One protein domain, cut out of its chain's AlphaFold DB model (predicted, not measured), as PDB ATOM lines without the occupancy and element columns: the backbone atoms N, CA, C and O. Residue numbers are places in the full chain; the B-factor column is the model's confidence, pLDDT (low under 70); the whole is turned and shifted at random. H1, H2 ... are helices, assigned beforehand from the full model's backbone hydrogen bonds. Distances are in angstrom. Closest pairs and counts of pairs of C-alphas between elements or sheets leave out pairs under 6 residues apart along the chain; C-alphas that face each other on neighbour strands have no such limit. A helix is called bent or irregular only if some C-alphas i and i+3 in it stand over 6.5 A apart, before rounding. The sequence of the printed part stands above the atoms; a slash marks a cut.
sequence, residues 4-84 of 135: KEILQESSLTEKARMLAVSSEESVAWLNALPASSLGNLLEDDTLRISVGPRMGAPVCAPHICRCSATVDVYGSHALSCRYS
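AT A GLANCE: This is residues 4 to 84 of the 135 residues of an uncharacterized protein of Ramazzottius varieornatus (UniProt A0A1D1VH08). This is a loose, flat, open ring of small helices with a looped tail: H2, H3, H4 and their links run round an empty middle, and the last turn of H4 comes back to H2. H1 folds back on H2 as a short hairpin at one end, and after H4 a long loop, residues 56 to 76, leads to little H5. The printed part has 81 residues with five named helices, in the order H1 to H5, and no named strand; the class is all helix, though the helices hold 36 of the 81 residues. The radius of gyration of the C-alphas is 15.0 A, and the spans are 40 by 38 by 20 A.

IN THESE COORDINATES: Find C-alpha 4 at (18.502, 52.211, -42.958), where H1, residues 4 to 9, begins. H2, residues 12 to 21, is 14.3 A long, and H3 is residues 28 to 31. H4, residues 44 to 55, runs 16.0 A to C-alpha 55 at (2.633, 44.331, -39.319); it is only just irregular, with C-alphas 50 and 53 6.8 A apart. H5, residues 77 to 80, ends at C-alpha 80, (0.646, 33.783, -54.391).

HOW THE PARTS SIT: H1 and H2 touch as a helical hairpin, opposite ways at a shallow tilt of 26 degrees; their closest C-alphas, Leu 7 and Lys 15, are 5.8 A apart. H4 touches H2 with residues 53 to 55 alone, at a steep tilt of 63 degrees; the closest C-alphas, Arg 17 and Arg 54, are 6.1 A apart. H3 and H5 touch no helix. Residues 63 to 64 pair antiparallel with residues 70 to 71. Every O i to N i+4 pair is within hydrogen-bond range in H1 and H2, and 6 of 8 in H4; H3 and H5 are too short for such a pair.

THE WHOLE: The farthest C-alphas, Glu 9 and Ser 37, are 45.3 A apart. The printed part has no cut; the links H3 to H4 and H4 to H5 are long. Mean pLDDT of the printed part is 90.4, and no printed residue is under 70.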
ATOM      1  N   LYS A   4      17.569  52.826 -41.997       88.69
ATOM      2  CA  LYS A   4      18.502  52.211 -42.958       88.69
ATOM      3  C   LYS A   4      19.367  51.095 -42.355       88.69
ATOM      4  O   LYS A   4      19.639  50.130 -43.058       88.69
ATOM      5  N   GLU A   5      19.767  51.212 -41.087       91.25
ATOM      6  CA  GLU A   5      20.549  50.188 -40.368       91.25
ATOM      7  C   GLU A   5      19.680  48.944 -40.136       91.25
ATOM      8  O   GLU A   5      20.008  47.856 -40.604       91.25
ATOM      9  N   ILE A   6      18.493  49.141 -39.543       90.50
ATOM     10  CA  ILE A   6      17.495  48.081 -39.316       90.50
ATOM     11  C   ILE A   6      17.146  47.382 -40.636       90.50
ATOM     12  O   ILE A   6      17.096  46.152 -40.706       90.50
ATOM     13  N   LEU A   7      16.943  48.158 -41.706       92.25
ATOM     14  CA  LEU A   7      16.640  47.628 -43.029       92.25
ATOM     15  C   LEU A   7      17.797  46.815 -43.620       92.25
ATOM     16  O   LEU A   7      17.520  45.893 -44.375       92.25
ATOM     17  N   GLN A   8      19.064  47.100 -43.308       91.81
ATOM     18  CA  GLN A   8      20.199  46.303 -43.793       91.81
ATOM     19  C   GLN A   8      20.357  44.983 -43.029       91.81
ATOM     20  O   GLN A   8      20.570  43.946 -43.666       91.81
ATOM     21  N   GLU A   9      20.188  44.999 -41.707       93.25
ATOM     22  CA  GLU A   9      20.350  43.830 -40.827       93.25
ATOM     23  C   GLU A   9      19.180  42.830 -40.917       93.25
ATOM     24  O   GLU A   9      19.364  41.630 -40.719       93.25
ATOM     25  N   SER A  10      17.984  43.302 -41.281       92.88
ATOM     26  CA  SER A  10      16.755  42.495 -41.352       92.88
ATOM     27  C   SER A  10      16.783  41.352 -42.382       92.88
ATOM     28  O   SER A  10      17.480  41.408 -43.404       92.88
ATOM     29  N   SER A  11      15.940  40.333 -42.187       93.81
ATOM     30  CA  SER A  11      15.714  39.277 -43.188       93.81
ATOM     31  C   SER A  11      15.075  39.818 -44.479       93.81
ATOM     32  O   SER A  11      14.511  40.911 -44.508       93.81
ATOM     33  N   LEU A  12      15.116  39.043 -45.573       92.69
ATOM     34  CA  LEU A  12      14.485  39.431 -46.847       92.69
ATOM     35  C   LEU A  12      12.972  39.681 -46.710       92.69
ATOM     36  O   LEU A  12      12.448  40.619 -47.310       92.69
ATOM     37  N   THR A  13      12.280  38.885 -45.894       89.81
ATOM     38  CA  THR A  13      10.839  39.031 -45.632       89.81
ATOM     39  C   THR A  13      10.534  40.323 -44.874       89.81
ATOM     40  O   THR A  13       9.591  41.039 -45.210       89.81
ATOM     41  N   GLU A  14      11.351  40.657 -43.877       91.62
ATOM     42  CA  GLU A  14      11.226  41.895 -43.101       91.62
ATOM     43  C   GLU A  14      11.578  43.127 -43.936       91.62
ATOM     44  O   GLU A  14      10.838  44.108 -43.900       91.62
ATOM     45  N   LYS A  15      12.631  43.047 -44.761       94.19
ATOM     46  CA  LYS A  15      12.985  44.055 -45.771       94.19
ATOM     47  C   LYS A  15      11.812  44.341 -46.705       94.19
ATOM     48  O   LYS A  15      11.406  45.493 -46.838       94.19
ATOM     49  N   ALA A  16      11.231  43.301 -47.305       91.94
ATOM     50  CA  ALA A  16      10.085  43.435 -48.201       91.94
ATOM     51  C   ALA A  16       8.867  44.056 -47.495       91.94
ATOM     52  O   ALA A  16       8.220  44.941 -48.052       91.94
ATOM     53  N   ARG A  17       8.583  43.641 -46.253       91.88
ATOM     54  CA  ARG A  17       7.480  44.178 -45.444       91.88
ATOM     55  C   ARG A  17       7.683  45.652 -45.086       91.88
ATOM     56  O   ARG A  17       6.770  46.445 -45.293       91.88
ATOM     57  N   MET A  18       8.868  46.026 -44.601       92.56
ATOM     58  CA  MET A  18       9.195  47.418 -44.276       92.56
ATOM     59  C   MET A  18       9.121  48.311 -45.513       92.56
ATOM     60  O   MET A  18       8.457  49.337 -45.463       92.56
ATOM     61  N   LEU A  19       9.707  47.899 -46.642       93.19
ATOM     62  CA  LEU A  19       9.620  48.656 -47.897       93.19
ATOM     63  C   LEU A  19       8.171  48.812 -48.385       93.19
ATOM     64  O   LEU A  19       7.789  49.898 -48.812       93.19
ATOM     65  N   ALA A  20       7.346  47.765 -48.281       91.06
ATOM     66  CA  ALA A  20       5.940  47.824 -48.680       91.06
ATOM     67  C   ALA A  20       5.095  48.752 -47.788       91.06
ATOM     68  O   ALA A  20       4.187  49.414 -48.290       91.06
ATOM     69  N   VAL A  21       5.377  48.819 -46.483       90.94
ATOM     70  CA  VAL A  21       4.677  49.721 -45.547       90.94
ATOM     71  C   VAL A  21       5.216  51.153 -45.629       90.94
ATOM     72  O   VAL A  21       4.438  52.095 -45.525       90.94
ATOM     73  N   SER A  22       6.509  51.345 -45.898       91.06
ATOM     74  CA  SER A  22       7.107  52.667 -46.134       91.06
ATOM     75  C   SER A  22       6.807  53.258 -47.519       91.06
ATOM     76  O   SER A  22       7.224  54.383 -47.785       91.06
ATOM     77  N   SER A  23       6.102  52.537 -48.396       92.75
ATOM     78  CA  SER A  23       5.573  53.102 -49.641       92.75
ATOM     79  C   SER A  23       4.574  54.221 -49.347       92.75
ATOM     80  O   SER A  23       3.734  54.097 -48.454       92.75
ATOM     81  N   GLU A  24       4.607  55.265 -50.173       93.19
ATOM     82  CA  GLU A  24       3.545  56.270 -50.252       93.19
ATOM     83  C   GLU A  24       2.183  55.578 -50.476       93.19
ATOM     84  O   GLU A  24       2.115  54.505 -51.088       93.19
ATOM     85  N   GLU A  25       1.118  56.133 -49.893       90.69
ATOM     86  CA  GLU A  25      -0.261  55.612 -49.887       90.69
ATOM     87  C   GLU A  25      -0.500  54.171 -49.368       90.69
ATOM     88  O   GLU A  25      -1.647  53.715 -49.324       90.69
ATOM     89  N   SER A  26       0.518  53.449 -48.880       87.75
ATOM     90  CA  SER A  26       0.413  52.031 -48.453       87.75
ATOM     91  C   SER A  26      -0.650  51.756 -47.369       87.75
ATOM     92  O   SER A  26      -1.200  50.643 -47.265       87.75
ATOM     93  N   VAL A  27      -0.927  52.791 -46.572       88.38
ATOM     94  CA  VAL A  27      -1.835  52.845 -45.422       88.38
ATOM     95  C   VAL A  27      -2.973  53.854 -45.603       88.38
ATOM     96  O   VAL A  27      -3.796  53.975 -44.703       88.38
ATOM     97  N   ALA A  28      -3.089  54.536 -46.748       89.94
ATOM     98  CA  ALA A  28      -4.107  55.576 -46.966       89.94
ATOM     99  C   ALA A  28      -5.545  55.069 -46.738       89.94
ATOM    100  O   ALA A  28      -6.393  55.776 -46.199       89.94
ATOM    101  N   TRP A  29      -5.793  53.798 -47.057       87.06
ATOM    102  CA  TRP A  29      -7.064  53.112 -46.817       87.06
ATOM    103  C   TRP A  29      -7.452  52.982 -45.331       87.06
ATOM    104  O   TRP A  29      -8.636  52.832 -45.048       87.06
ATOM    105  N   LEU A  30      -6.503  53.065 -44.387       89.00
ATOM    106  CA  LEU A  30      -6.789  53.098 -42.943       89.00
ATOM    107  C   LEU A  30      -7.365  54.449 -42.490       89.00
ATOM    108  O   LEU A  30      -8.019  54.511 -41.455       89.00
ATOM    109  N   ASN A  31      -7.157  55.514 -43.272       89.31
ATOM    110  CA  ASN A  31      -7.721  56.841 -43.020       89.31
ATOM    111  C   ASN A  31      -9.117  57.020 -43.649       89.31
ATOM    112  O   ASN A  31      -9.747  58.062 -43.473       89.31
ATOM    113  N   ALA A  32      -9.611  56.031 -44.404       88.25
ATOM    114  CA  ALA A  32     -10.944  56.078 -44.990       88.25
ATOM    115  C   ALA A  32     -12.014  55.805 -43.921       88.25
ATOM    116  O   ALA A  32     -11.942  54.808 -43.204       88.25
ATOM    117  N   LEU A  33     -13.044  56.656 -43.850       90.56
ATOM    118  CA  LEU A  33     -14.173  56.452 -42.939       90.56
ATOM    119  C   LEU A  33     -14.899  55.132 -43.272       90.56
ATOM    120  O   LEU A  33     -15.374  54.989 -44.403       90.56
ATOM    121  N   PRO A  34     -15.017  54.180 -42.327       89.88
ATOM    122  CA  PRO A  34     -15.675  52.903 -42.580       89.88
ATOM    123  C   PRO A  34     -17.200  53.083 -42.626       89.88
ATOM    124  O   PRO A  34     -17.827  53.409 -41.620       89.88
ATOM    125  N   ALA A  35     -17.810  52.857 -43.792       88.38
ATOM    126  CA  ALA A  35     -19.242  53.037 -44.015       88.38
ATOM    127  C   ALA A  35     -19.850  51.863 -44.802       88.38
ATOM    128  O   ALA A  35     -19.491  51.579 -45.949       88.38
ATOM    129  N   SER A  36     -20.836  51.189 -44.205       87.56
ATOM    130  CA  SER A  36     -21.576  50.102 -44.863       87.56
ATOM    131  C   SER A  36     -22.333  50.589 -46.104       87.56
ATOM    132  O   SER A  36     -22.321  49.919 -47.133       87.56
ATOM    133  N   SER A  37     -22.906  51.796 -46.045       85.00
ATOM    134  CA  SER A  37     -23.620  52.449 -47.152       85.00
ATOM    135  C   SER A  37     -22.744  52.749 -48.374       85.00
ATOM    136  O   SER A  37     -23.259  52.793 -49.489       85.00
ATOM    137  N   LEU A  38     -21.431  52.925 -48.188       79.62
ATOM    138  CA  LEU A  38     -20.464  53.142 -49.271       79.62
ATOM    139  C   LEU A  38     -19.793  51.837 -49.735       79.62
ATOM    140  O   LEU A  38     -19.039  51.844 -50.711       79.62
ATOM    141  N   GLY A  39     -20.053  50.716 -49.054       81.06
ATOM    142  CA  GLY A  39     -19.437  49.421 -49.341       81.06
ATOM    143  C   GLY A  39     -17.937  49.352 -49.031       81.06
ATOM    144  O   GLY A  39     -17.249  48.509 -49.605       81.06
ATOM    145  N   ASN A  40     -17.420  50.237 -48.166       81.88
ATOM    146  CA  ASN A  40     -16.010  50.265 -47.754       81.88
ATOM    147  C   ASN A  40     -15.778  49.837 -46.289       81.88
ATOM    148  O   ASN A  40     -14.628  49.727 -45.872       81.88
ATOM    149  N   LEU A  41     -16.841  49.571 -45.519       88.69
ATOM    150  CA  LEU A  41     -16.740  48.899 -44.220       88.69
ATOM    151  C   LEU A  41     -16.209  47.470 -44.419       88.69
ATOM    152  O   LEU A  41     -16.852  46.653 -45.076       88.69
ATOM    153  N   LEU A  42     -15.041  47.179 -43.847       89.19
ATOM    154  CA  LEU A  42     -14.476  45.831 -43.814       89.19
ATOM    155  C   LEU A  42     -14.988  45.074 -42.586       89.19
ATOM    156  O   LEU A  42     -15.057  45.638 -41.498       89.19
ATOM    157  N   GLU A  43     -15.277  43.787 -42.756       90.06
ATOM    158  CA  GLU A  43     -15.489  42.850 -41.646       90.06
ATOM    159  C   GLU A  43     -14.196  42.664 -40.832       90.06
ATOM    160  O   GLU A  43     -13.099  42.735 -41.397       90.06
ATOM    161  N   ASP A  44     -14.318  42.344 -39.541       91.62
ATOM    162  CA  ASP A  44     -13.194  42.198 -38.600       91.62
ATOM    163  C   ASP A  44     -12.071  41.296 -39.131       91.62
ATOM    164  O   ASP A  44     -10.899  41.676 -39.121       91.62
ATOM    165  N   ASP A  45     -12.415  40.122 -39.668       89.88
ATOM    166  CA  ASP A  45     -11.439  39.197 -40.250       89.88
ATOM    167  C   ASP A  45     -10.815  39.737 -41.545       89.88
ATOM    168  O   ASP A  45      -9.619  39.556 -41.784       89.88
ATOM    169  N   THR A  46     -11.580  40.466 -42.361       88.00
ATOM    170  CA  THR A  46     -11.063  41.117 -43.575       88.00
ATOM    171  C   THR A  46     -10.078  42.237 -43.221       88.00
ATOM    172  O   THR A  46      -9.031  42.363 -43.868       88.00
ATOM    173  N   LEU A  47     -10.363  43.017 -42.174       90.19
ATOM    174  CA  LEU A  47      -9.453  44.024 -41.628       90.19
ATOM    175  C   LEU A  47      -8.195  43.361 -41.042       90.19
ATOM    176  O   LEU A  47      -7.079  43.707 -41.434       90.19
ATOM    177  N   ARG A  48      -8.364  42.350 -40.181       92.12
ATOM    178  CA  ARG A  48      -7.280  41.594 -39.531       92.12
ATOM    179  C   ARG A  48      -6.322  40.963 -40.542       92.12
ATOM    180  O   ARG A  48      -5.109  41.127 -40.417       92.12
ATOM    181  N   ILE A  49      -6.846  40.304 -41.577       89.69
ATOM    182  CA  ILE A  49      -6.051  39.681 -42.650       89.69
ATOM    183  C   ILE A  49      -5.415  40.741 -43.571       89.69
ATOM    184  O   ILE A  49      -4.362  40.492 -44.155       89.69
ATOM    185  N   SER A  50      -5.987  41.947 -43.670       88.19
ATOM    186  CA  SER A  50      -5.379  43.061 -44.418       88.19
ATOM    187  C   SER A  50      -4.233  43.746 -43.659       88.19
ATOM    188  O   SER A  50      -3.238  44.136 -44.279       88.19
ATOM    189  N   VAL A  51      -4.344  43.898 -42.335       91.62
ATOM    190  CA  VAL A  51      -3.327  44.559 -41.493       91.62
ATOM    191  C   VAL A  51      -2.214  43.594 -41.075       91.62
ATOM    192  O   VAL A  51      -1.040  43.952 -41.151       91.62
ATOM    193  N   GLY A  52      -2.548  42.361 -40.686       93.19
ATOM    194  CA  GLY A  52      -1.604  41.402 -40.104       93.19
ATOM    195  C   GLY A  52      -0.305  41.199 -40.903       93.19
ATOM    196  O   GLY A  52       0.770  41.407 -40.338       93.19
ATOM    197  N   PRO A  53      -0.354  40.915 -42.222       89.81
ATOM    198  CA  PRO A  53       0.848  40.719 -43.036       89.81
ATOM    199  C   PRO A  53       1.724  41.976 -43.159       89.81
ATOM    200  O   PRO A  53       2.943  41.859 -43.271       89.81
ATOM    201  N   ARG A  54       1.129  43.180 -43.091       90.62
ATOM    202  CA  ARG A  54       1.861  44.462 -43.080       90.62
ATOM    203  C   ARG A  54       2.611  44.671 -41.765       90.62
ATOM    204  O   ARG A  54       3.737  45.153 -41.778       90.62
ATOM    205  N   MET A  55       2.016  44.254 -40.649       91.44
ATOM    206  CA  MET A  55       2.633  44.331 -39.319       91.44
ATOM    207  C   MET A  55       3.589  43.164 -39.025       91.44
ATOM    208  O   MET A  55       4.383  43.242 -38.094       91.44
ATOM    209  N   GLY A  56       3.529  42.079 -39.803       91.88
ATOM    210  CA  GLY A  56       4.235  40.833 -39.494       91.88
ATOM    211  C   GLY A  56       3.574  40.045 -38.362       91.88
ATOM    212  O   GLY A  56       4.237  39.254 -37.702       91.88
ATOM    213  N   ALA A  57       2.283  40.273 -38.120       93.94
ATOM    214  CA  ALA A  57       1.512  39.570 -37.104       93.94
ATOM    215  C   ALA A  57       1.003  38.211 -37.630       93.94
ATOM    216  O   ALA A  57       0.722  38.084 -38.828       93.94
ATOM    217  N   PRO A  58       0.838  37.199 -36.758       94.19
ATOM    218  CA  PRO A  58       0.219  35.935 -37.136       94.19
ATOM    219  C   PRO A  58      -1.257  36.140 -37.521       94.19
ATOM    220  O   PRO A  58      -2.012  36.817 -36.823       94.19
ATOM    221  N   VAL A  59      -1.675  35.538 -38.635       93.00
ATOM    222  CA  VAL A  59      -3.034  35.650 -39.201       93.00
ATOM    223  C   VAL A  59      -3.770  34.317 -39.303       93.00
ATOM    224  O   VAL A  59      -5.003  34.316 -39.306       93.00
ATOM    225  N   CYS A  60      -3.065  33.188 -39.339       92.69
ATOM    226  CA  CYS A  60      -3.671  31.857 -39.344       92.69
ATOM    227  C   CYS A  60      -2.836  30.850 -38.546       92.69
ATOM    228  O   CYS A  60      -1.656  31.069 -38.284       92.69
ATOM    229  N   ALA A  61      -3.439  29.716 -38.185       95.00
ATOM    230  CA  ALA A  61      -2.674  28.556 -37.739       95.00
ATOM    231  C   ALA A  61      -1.881  27.955 -38.924       95.00
ATOM    232  O   ALA A  61      -2.369  28.014 -40.061       95.00
ATOM    233  N   PRO A  62      -0.697  27.353 -38.694       96.44
ATOM    234  CA  PRO A  62       0.027  26.636 -39.738       96.44
ATOM    235  C   PRO A  62      -0.807  25.473 -40.281       96.44
ATOM    236  O   PRO A  62      -1.422  24.735 -39.513       96.44
ATOM    237  N   HIS A  63      -0.845  25.311 -41.601       95.06
ATOM    238  CA  HIS A  63      -1.664  24.288 -42.257       95.06
ATOM    239  C   HIS A  63      -1.119  23.928 -43.644       95.06
ATOM    240  O   HIS A  63      -0.273  24.629 -44.197       95.06
ATOM    241  N   ILE A  64      -1.624  22.843 -44.235       96.25
ATOM    242  CA  ILE A  64      -1.326  22.480 -45.625       96.25
ATOM    243  C   ILE A  64      -2.377  23.110 -46.543       96.25
ATOM    244  O   ILE A  64      -3.581  22.917 -46.364       96.25
ATOM    245  N   CYS A  65      -1.930  23.880 -47.532       93.44
ATOM    246  CA  CYS A  65      -2.803  24.491 -48.526       93.44
ATOM    247  C   CYS A  65      -3.332  23.452 -49.536       93.44
ATOM    248  O   CYS A  65      -2.732  22.404 -49.753       93.44
ATOM    249  N   ARG A  66      -4.402  23.789 -50.270       91.00
ATOM    250  CA  ARG A  66      -4.922  22.988 -51.399       91.00
ATOM    251  C   ARG A  66      -3.900  22.765 -52.533       91.00
ATOM    252  O   ARG A  66      -4.079  21.841 -53.315       91.00
ATOM    253  N   CYS A  67      -2.845  23.578 -52.641       91.69
ATOM    254  CA  CYS A  67      -1.713  23.322 -53.550       91.69
ATOM    255  C   CYS A  67      -0.635  22.386 -52.966       91.69
ATOM    256  O   CYS A  67       0.437  22.274 -53.554       91.69
ATOM    257  N   SER A  68      -0.887  21.774 -51.806       94.69
ATOM    258  CA  SER A  68       0.048  20.952 -51.024       94.69
ATOM    259  C   SER A  68       1.253  21.692 -50.422       94.69
ATOM    260  O   SER A  68       2.095  21.059 -49.794       94.69
ATOM    261  N   ALA A  69       1.338  23.019 -50.551       94.56
ATOM    262  CA  ALA A  69       2.355  23.814 -49.865       94.56
ATOM    263  C   ALA A  69       2.000  24.039 -48.386       94.56
ATOM    264  O   ALA A  69       0.842  24.302 -48.050       94.56
ATOM    265  N   THR A  70       3.009  24.011 -47.517       96.12
ATOM    266  CA  THR A  70       2.883  24.418 -46.112       96.12
ATOM    267  C   THR A  70       2.678  25.929 -46.009       96.12
ATOM    268  O   THR A  70       3.400  26.708 -46.633       96.12
ATOM    269  N   VAL A  71       1.700  26.340 -45.208       94.62
ATOM    270  CA  VAL A  71       1.409  27.734 -44.864       94.62
ATOM    271  C   VAL A  71       1.881  27.987 -43.437       94.62
ATOM    272  O   VAL A  71       1.604  27.194 -42.538       94.62
ATOM    273  N   ASP A  72       2.612  29.082 -43.245       94.38
ATOM    274  CA  ASP A  72       3.107  29.538 -41.949       94.38
ATOM    275  C   ASP A  72       2.050  30.348 -41.175       94.38
ATOM    276  O   ASP A  72       0.936  30.585 -41.648       94.38
ATOM    277  N   VAL A  73       2.402  30.805 -39.970       95.12
ATOM    278  CA  VAL A  73       1.511  31.657 -39.160       95.12
ATOM    279  C   VAL A  73       1.192  33.001 -39.824       95.12
ATOM    280  O   VAL A  73       0.156  33.603 -39.541       95.12
ATOM    281  N   TYR A  74       2.067  33.479 -40.713       93.00
ATOM    282  CA  TYR A  74       1.959  34.778 -41.379       93.00
ATOM    283  C   TYR A  74       1.060  34.743 -42.623       93.00
ATOM    284  O   TYR A  74       0.749  35.795 -43.180       93.00
ATOM    285  N   GLY A  75       0.641  33.558 -43.082       90.75
ATOM    286  CA  GLY A  75      -0.339  33.390 -44.159       90.75
ATOM    287  C   GLY A  75       0.115  33.885 -45.539       90.75
ATOM    288  O   GLY A  75      -0.679  33.868 -46.484       90.75
ATOM    289  N   SER A  76       1.381  34.295 -45.691       89.12
ATOM    290  CA  SER A  76       1.910  34.972 -46.890       89.12
ATOM    291  C   SER A  76       1.700  34.162 -48.172       89.12
ATOM    292  O   SER A  76       1.491  34.725 -49.248       89.12
ATOM    293  N   HIS A  77       1.680  32.830 -48.051       90.62
ATOM    294  CA  HIS A  77       1.373  31.907 -49.137       90.62
ATOM    295  C   HIS A  77       0.073  32.258 -49.884       90.62
ATOM    296  O   HIS A  77       0.047  32.185 -51.114       90.62
ATOM    297  N   ALA A  78      -0.995  32.666 -49.183       86.75
ATOM    298  CA  ALA A  78      -2.300  32.956 -49.789       86.75
ATOM    299  C   ALA A  78      -2.214  34.030 -50.895       86.75
ATOM    300  O   ALA A  78      -2.892  33.943 -51.927       86.75
ATOM    301  N   LEU A  79      -1.295  34.988 -50.750       85.12
ATOM    302  CA  LEU A  79      -1.081  36.057 -51.724       85.12
ATOM    303  C   LEU A  79      -0.640  35.510 -53.103       85.12
ATOM    304  O   LEU A  79      -1.050  36.056 -54.127       85.12
ATOM    305  N   SER A  80       0.087  34.380 -53.158       85.75
ATOM    306  CA  SER A  80       0.646  33.783 -54.391       85.75
ATOM    307  C   SER A  80       0.004  32.438 -54.808       85.75
ATOM    308  O   SER A  80      -0.478  32.344 -55.937       85.75
ATOM    309  N   CYS A  81      -0.138  31.456 -53.902       87.94
ATOM    310  CA  CYS A  81      -0.972  30.214 -53.814       87.94
ATOM    311  C   CYS A  81      -1.504  29.394 -55.037       87.94
ATOM    312  O   CYS A  81      -1.707  28.187 -54.917       87.94
ATOM    313  N   ARG A  82      -1.826  29.990 -56.190       82.19
ATOM    314  CA  ARG A  82      -2.641  29.449 -57.315       82.19
ATOM    315  C   ARG A  82      -4.105  29.040 -57.030       82.19
ATOM    316  O   ARG A  82      -4.866  28.954 -57.988       82.19
ATOM    317  N   TYR A  83      -4.528  28.864 -55.772       81.44
ATOM    318  CA  TYR A  83      -5.920  28.535 -55.381       81.44
ATOM    319  C   TYR A  83      -6.567  29.516 -54.388       81.44
ATOM    320  O   TYR A  83      -7.681  29.267 -53.931       81.44
ATOM    321  N   SER A  84      -5.900  30.619 -54.031       77.88
ATOM    322  CA  SER A  84      -6.460  31.579 -53.074       77.88
ATOM    323  C   SER A  84      -7.729  32.220 -53.615       77.88
ATOM    324  O   SER A  84      -7.722  32.829 -54.689       77.88
TER     325      SER A  84